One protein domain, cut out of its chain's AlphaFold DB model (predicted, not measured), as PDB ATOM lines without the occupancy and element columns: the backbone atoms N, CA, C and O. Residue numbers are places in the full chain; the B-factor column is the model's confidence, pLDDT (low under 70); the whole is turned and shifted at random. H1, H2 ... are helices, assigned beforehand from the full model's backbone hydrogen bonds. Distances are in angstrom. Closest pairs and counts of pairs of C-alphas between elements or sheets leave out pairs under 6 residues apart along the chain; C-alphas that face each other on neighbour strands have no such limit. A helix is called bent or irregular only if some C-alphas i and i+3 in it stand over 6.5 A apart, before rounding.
ATOM      1  N   TYR A 127     132.099 145.903  95.189       54.41
ATOM      2  CA  TYR A 127     130.755 145.897  94.606       54.41
ATOM      3  C   TYR A 127     130.188 144.479  94.560       54.41
ATOM      4  O   TYR A 127     129.098 144.249  95.076       54.41
ATOM      5  N   THR A 128     130.937 143.519  94.007       54.66
ATOM      6  CA  THR A 128     130.502 142.118  93.977       54.66
ATOM      7  C   THR A 128     130.381 141.545  95.388       54.66
ATOM      8  O   THR A 128     129.424 140.832  95.663       54.66
ATOM      9  N   GLU A 129     131.272 141.910  96.310       65.94
ATOM     10  CA  GLU A 129     131.226 141.502  97.717       65.94
ATOM     11  C   GLU A 129     129.988 142.052  98.447       65.94
ATOM     12  O   GLU A 129     129.284 141.286  99.102       65.94
ATOM     13  N   ARG A 130     129.647 143.340  98.280       67.69
ATOM     14  CA  ARG A 130     128.396 143.914  98.817       67.69
ATOM     15  C   ARG A 130     127.160 143.284  98.184       67.69
ATOM     16  O   ARG A 130     126.264 142.878  98.909       67.69
ATOM     17  N   LEU A 131     127.147 143.119  96.863       64.19
ATOM     18  CA  LEU A 131     126.054 142.464  96.144       64.19
ATOM     19  C   LEU A 131     125.849 141.020  96.637       64.19
ATOM     20  O   LEU A 131     124.718 140.581  96.826       64.19
ATOM     21  N   HIS A 132     126.937 140.288  96.905       65.19
ATOM     22  CA  HIS A 132     126.892 138.970  97.539       65.19
ATOM     23  C   HIS A 132     126.395 139.031  98.990       65.19
ATOM     24  O   HIS A 132     125.644 138.150  99.393       65.19
ATOM     25  N   ILE A 133     126.769 140.048  99.773       72.75
ATOM     26  CA  ILE A 133     126.265 140.246 101.139       72.75
ATOM     27  C   ILE A 133     124.754 140.497 101.133       72.75
ATOM     28  O   ILE A 133     124.039 139.799 101.848       72.75
ATOM     29  N   ASP A 134     124.275 141.439 100.323       73.44
ATOM     30  CA  ASP A 134     122.867 141.835 100.260       73.44
ATOM     31  C   ASP A 134     122.018 140.659  99.753       73.44
ATOM     32  O   ASP A 134     121.095 140.206 100.431       73.44
ATOM     33  N   PHE A 135     122.419 140.032  98.637       70.00
ATOM     34  CA  PHE A 135     121.734 138.850  98.111       70.00
ATOM     35  C   PHE A 135     121.746 137.643  99.045       70.00
ATOM     36  O   PHE A 135     120.805 136.858  98.987       70.00
ATOM     37  N   MET A 136     122.769 137.445  99.878       73.56
ATOM     38  CA  MET A 136     122.786 136.322 100.822       73.56
ATOM     39  C   MET A 136     122.044 136.641 102.120       73.56
ATOM     40  O   MET A 136     121.449 135.737 102.697       73.56
ATOM     41  N   LYS A 137     122.043 137.894 102.593       77.12
ATOM     42  CA  LYS A 137     121.376 138.275 103.848       77.12
ATOM     43  C   LYS A 137     119.887 138.530 103.670       77.12
ATOM     44  O   LYS A 137     119.110 138.001 104.460       77.12
ATOM     45  N   ASP A 138     119.472 139.256 102.637       74.56
ATOM     46  CA  ASP A 138     118.054 139.566 102.424       74.56
ATOM     47  C   ASP A 138     117.262 138.300 102.075       74.56
ATOM     48  O   ASP A 138     116.159 138.079 102.585       74.56
ATOM     49  N   THR A 139     117.858 137.394 101.292       74.94
ATOM     50  CA  THR A 139     117.294 136.052 101.083       74.94
ATOM     51  C   THR A 139     117.284 135.238 102.368       74.94
ATOM     52  O   THR A 139     116.262 134.646 102.704       74.94
ATOM     53  N   TYR A 140     118.369 135.236 103.146       73.69
ATOM     54  CA  TYR A 140     118.388 134.535 104.426       73.69
ATOM     55  C   TYR A 140     117.241 135.003 105.329       73.69
ATOM     56  O   TYR A 140     116.463 134.163 105.772       73.69
ATOM     57  N   HIS A 141     117.071 136.315 105.524       78.88
ATOM     58  CA  HIS A 141     116.016 136.900 106.357       78.88
ATOM     59  C   HIS A 141     114.587 136.666 105.839       78.88
ATOM     60  O   HIS A 141     113.660 136.655 106.644       78.88
ATOM     61  N   THR A 142     114.395 136.459 104.533       76.19
ATOM     62  CA  THR A 142     113.071 136.185 103.936       76.19
ATOM     63  C   THR A 142     112.742 134.693 103.801       76.19
ATOM     64  O   THR A 142     111.587 134.341 103.560       76.19
ATOM     65  N   THR A 143     113.715 133.794 103.985       77.44
ATOM     66  CA  THR A 143     113.497 132.336 103.933       77.44
ATOM     67  C   THR A 143     113.037 131.757 105.268       77.44
ATOM     68  O   THR A 143     113.476 132.174 106.335       77.44
ATOM     69  N   ASN A 144     112.264 130.667 105.220       84.06
ATOM     70  CA  ASN A 144     111.872 129.880 106.404       84.06
ATOM     71  C   ASN A 144     113.038 129.028 106.972       84.06
ATOM     72  O   ASN A 144     112.825 127.999 107.607       84.06
ATOM     73  N   HIS A 145     114.285 129.388 106.652       78.31
ATOM     74  CA  HIS A 145     115.538 128.755 107.079       78.31
ATOM     75  C   HIS A 145     115.687 127.224 106.875       78.31
ATOM     76  O   HIS A 145     116.728 126.669 107.228       78.31
ATOM     77  N   LYS A 146     114.714 126.544 106.265       76.00
ATOM     78  CA  LYS A 146     114.793 125.163 105.768       76.00
ATOM     79  C   LYS A 146     115.279 125.181 104.320       76.00
ATOM     80  O   LYS A 146     114.918 126.086 103.577       76.00
ATOM     81  N   ASP A 147     116.125 124.224 103.940       80.38
ATOM     82  CA  ASP A 147     116.655 124.064 102.572       80.38
ATOM     83  C   ASP A 147     117.188 125.368 101.945       80.38
ATOM     84  O   ASP A 147     116.989 125.653 100.762       80.38
ATOM     85  N   LYS A 148     117.878 126.169 102.775       77.25
ATOM     86  CA  LYS A 148     118.299 127.556 102.499       77.25
ATOM     87  C   LYS A 148     118.873 127.735 101.094       77.25
ATOM     88  O   LYS A 148     118.427 128.611 100.367       77.25
ATOM     89  N   PHE A 149     119.810 126.880 100.688       76.56
ATOM     90  CA  PHE A 149     120.455 126.961  99.374       76.56
ATOM     91  C   PHE A 149     119.466 126.875  98.204       76.56
ATOM     92  O   PHE A 149     119.580 127.654  97.263       76.56
ATOM     93  N   VAL A 150     118.466 125.990  98.269       81.56
ATOM     94  CA  VAL A 150     117.457 125.846  97.207       81.56
ATOM     95  C   VAL A 150     116.586 127.102  97.131       81.56
ATOM     96  O   VAL A 150     116.338 127.616  96.042       81.56
ATOM     97  N   GLN A 151     116.179 127.640  98.284       80.06
ATOM     98  CA  GLN A 151     115.341 128.840  98.348       80.06
ATOM     99  C   GLN A 151     116.094 130.101  97.890       80.06
ATOM    100  O   GLN A 151     115.555 130.871  97.100       80.06
ATOM    101  N   ILE A 152     117.358 130.273  98.296       80.31
ATOM    102  CA  ILE A 152     118.229 131.380  97.859       80.31
ATOM    103  C   ILE A 152     118.456 131.321  96.341       80.31
ATOM    104  O   ILE A 152     118.307 132.330  95.651       80.31
ATOM    105  N   MET A 153     118.759 130.140  95.789       82.44
ATOM    106  CA  MET A 153     118.969 129.970  94.345       82.44
ATOM    107  C   MET A 153     117.695 130.222  93.529       82.44
ATOM    108  O   MET A 153     117.759 130.846  92.467       82.44
ATOM    109  N   GLN A 154     116.533 129.790  94.027       82.56
ATOM    110  CA  GLN A 154     115.249 130.066  93.385       82.56
ATOM    111  C   GLN A 154     114.887 131.557  93.457       82.56
ATOM    112  O   GLN A 154     114.434 132.120  92.461       82.56
ATOM    113  N   TRP A 155     115.142 132.223  94.589       80.94
ATOM    114  CA  TRP A 155     114.937 133.666  94.735       80.94
ATOM    115  C   TRP A 155     115.823 134.455  93.765       80.94
ATOM    116  O   TRP A 155     115.306 135.274  93.011       80.94
ATOM    117  N   LEU A 156     117.120 134.136  93.680       79.44
ATOM    118  CA  LEU A 156     118.057 134.754  92.728       79.44
ATOM    119  C   LEU A 156     117.625 134.578  91.265       79.44
ATOM    120  O   LEU A 156     117.868 135.451  90.429       79.44
ATOM    121  N   LYS A 157     116.979 133.454  90.935       78.81
ATOM    122  CA  LYS A 157     116.407 133.220  89.604       78.81
ATOM    123  C   LYS A 157     115.208 134.136  89.344       78.81
ATOM    124  O   LYS A 157     115.181 134.797  88.308       78.81
ATOM    125  N   CYS A 158     114.252 134.206  90.270       77.88
ATOM    126  CA  CYS A 158     113.100 135.107  90.166       77.88
ATOM    127  C   CYS A 158     113.533 136.579  90.092       77.88
ATOM    128  O   CYS A 158     113.023 137.339  89.276       77.88
ATOM    129  N   GLU A 159     114.520 136.970  90.889       78.56
ATOM    130  CA  GLU A 159     114.993 138.346  91.008       78.56
ATOM    131  C   GLU A 159     115.725 138.827  89.735       78.56
ATOM    132  O   GLU A 159     115.477 139.938  89.254       78.56
ATOM    133  N   LYS A 160     116.490 137.942  89.074       74.12
ATOM    134  CA  LYS A 160     116.998 138.174  87.708       74.12
ATOM    135  C   LYS A 160     115.880 138.330  86.676       74.12
ATOM    136  O   LYS A 160     115.974 139.220  85.831       74.12
ATOM    137  N   ILE A 161     114.835 137.500  86.739       79.81
ATOM    138  CA  ILE A 161     113.678 137.595  85.831       79.81
ATOM    139  C   ILE A 161     112.962 138.939  86.029       79.81
ATOM    140  O   ILE A 161     112.705 139.631  85.051       79.81
ATOM    141  N   MET A 162     112.741 139.373  87.274       72.56
ATOM    142  CA  MET A 162     112.120 140.667  87.588       72.56
ATOM    143  C   MET A 162     112.970 141.868  87.138       72.56
ATOM    144  O   MET A 162     112.417 142.873  86.692       72.56
ATOM    145  N   ARG A 163     114.310 141.795  87.211       66.69
ATOM    146  CA  ARG A 163     115.177 142.822  86.596       66.69
ATOM    147  C   ARG A 163     115.064 142.837  85.073       66.69
ATOM    148  O   ARG A 163     115.029 143.916  84.487       66.69
ATOM    149  N   HIS A 164     115.033 141.665  84.442       72.00
ATOM    150  CA  HIS A 164     114.926 141.562  82.989       72.00
ATOM    151  C   HIS A 164     113.581 142.095  82.484       72.00
ATOM    152  O   HIS A 164     113.566 142.892  81.554       72.00
ATOM    153  N   ASP A 165     112.481 141.754  83.155       75.62
ATOM    154  CA  ASP A 165     111.144 142.280  82.874       75.62
ATOM    155  C   ASP A 165     111.099 143.816  82.976       75.62
ATOM    156  O   ASP A 165     110.696 144.488  82.029       75.62
ATOM    157  N   LYS A 166     111.645 144.409  84.050       70.81
ATOM    158  CA  LYS A 166     111.792 145.874  84.164       70.81
ATOM    159  C   LYS A 166     112.585 146.492  83.004       70.81
ATOM    160  O   LYS A 166     112.213 147.558  82.519       70.81
ATOM    161  N   TYR A 167     113.660 145.843  82.551       68.38
ATOM    162  CA  TYR A 167     114.453 146.310  81.406       68.38
ATOM    163  C   TYR A 167     113.683 146.208  80.078       68.38
ATOM    164  O   TYR A 167     113.739 147.130  79.266       68.38
ATOM    165  N   VAL A 168     112.942 145.119  79.866       76.12
ATOM    166  CA  VAL A 168     112.089 144.911  78.687       76.12
ATOM    167  C   VAL A 168     110.956 145.943  78.654       76.12
ATOM    168  O   VAL A 168     110.757 146.602  77.635       76.12
ATOM    169  N   ASN A 169     110.290 146.182  79.784       75.19
ATOM    170  CA  ASN A 169     109.256 147.208  79.916       75.19
ATOM    171  C   ASN A 169     109.810 148.625  79.673       75.19
ATOM    172  O   ASN A 169     109.184 149.412  78.965       75.19
ATOM    173  N   TRP A 170     111.015 148.939  80.166       74.75
ATOM    174  CA  TRP A 170     111.698 150.202  79.851       74.75
ATOM    175  C   TRP A 170     112.017 150.347  78.352       74.75
ATOM    176  O   TRP A 170     111.820 151.421  77.786       74.75
ATOM    177  N   ARG A 171     112.455 149.269  77.683       69.75
ATOM    178  CA  ARG A 171     112.693 149.266  76.229       69.75
ATOM    179  C   ARG A 171     111.422 149.554  75.432       69.75
ATOM    180  O   ARG A 171     111.481 150.358  74.505       69.75
ATOM    181  N   TYR A 172     110.294 148.944  75.795       72.88
ATOM    182  CA  TYR A 172     109.012 149.205  75.135       72.88
ATOM    183  C   TYR A 172     108.485 150.620  75.406       72.88
ATOM    184  O   TYR A 172     108.004 151.266  74.478       72.88
ATOM    185  N   ALA A 173     108.637 151.136  76.630       70.88
ATOM    186  CA  ALA A 173     108.271 152.515  76.955       70.88
ATOM    187  C   ALA A 173     109.075 153.528  76.118       70.88
ATOM    188  O   ALA A 173     108.490 154.381  75.456       70.88
ATOM    189  N   CYS A 174     110.401 153.370  76.057       54.94
ATOM    190  CA  CYS A 174     111.281 154.252  75.287       54.94
ATOM    191  C   CYS A 174     110.968 154.217  73.774       54.94
ATOM    192  O   CYS A 174     110.920 155.263  73.132       54.94
ATOM    193  N   ALA A 175     110.644 153.043  73.219       55.72
ATOM    194  CA  ALA A 175     110.206 152.916  71.825       55.72
ATOM    195  C   ALA A 175     108.836 153.572  71.543       55.72
ATOM    196  O   ALA A 175     108.572 153.973  70.412       55.72
ATOM    197  N   SER A 176     107.960 153.698  72.548       53.38
ATOM    198  CA  SER A 176     106.657 154.364  72.389       53.38
ATOM    199  C   SER A 176     106.738 155.898  72.395       53.38
ATOM    200  O   SER A 176     105.856 156.554  71.843       53.38
ATOM    201  N   GLU A 177     107.811 156.476  72.947       49.84
ATOM    202  CA  GLU A 177     108.046 157.928  72.953       49.84
ATOM    203  C   GLU A 177     108.610 158.446  71.615       49.84
ATOM    204  O   GLU A 177     108.332 159.581  71.239       49.84
TER     205      GLU A 177
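This is residues 127 to 177 of the 201 residues of an uncharacterized protein of Suillus luteus UH-Slu-Lm8-n1 (UniProt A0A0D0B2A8). One long helix, H2, makes the length of the model, and a shorter helix, H1, meets it near one end to form an L with a steep corner. The end of H1 packs on the first turns of H2, and beyond this corner the far parts of both helices stick out, residues 127 to 134 of H1 and residues 160 to 177 of H2. The printed part has 51 residues with two named helices, H1 then H2, and no named strand; its class is all helix. It is only just loose, close to extended, with a radius of gyration of the C-alphas of 14.6 A, and only just elongated, with spans of 46 by 23 by 13 A.

H2 holds residues 148 to 177 and measures 43.6 A from C-alpha 148 at (118.299, 127.556, 102.499) to C-alpha 177 at (108.046, 157.928, 72.953). H1 holds residues 127 to 142 and measures 22.2 A, beginning with C-alpha 127 at (130.755, 145.897, 94.606). Neither helix is bent.

H2 touches H1 with residues 148 to 156 alone, and H1 touches H2 with residues 135 to 140 alone. Their closest C-alphas, those of Thr 139 and Ile 152, are 5.8 A apart. The two helices run opposite ways at a steep tilt of 66 degrees. Residues 127 to 134 and residues 160 to 177 stand free. In H2 every O i to N i+4 pair is within hydrogen-bond range; in H1 11 of 12 are.

The two C-alphas farthest apart, those of Lys 146 and Glu 177, are 46.9 A apart. The link from H1 to H2, five residues, is tight, and the printed part has no cut. The mean pLDDT of the printed part is 72.6; it is under 70 at residues 127 to 132, 163, 167, 171 and 174 to 177.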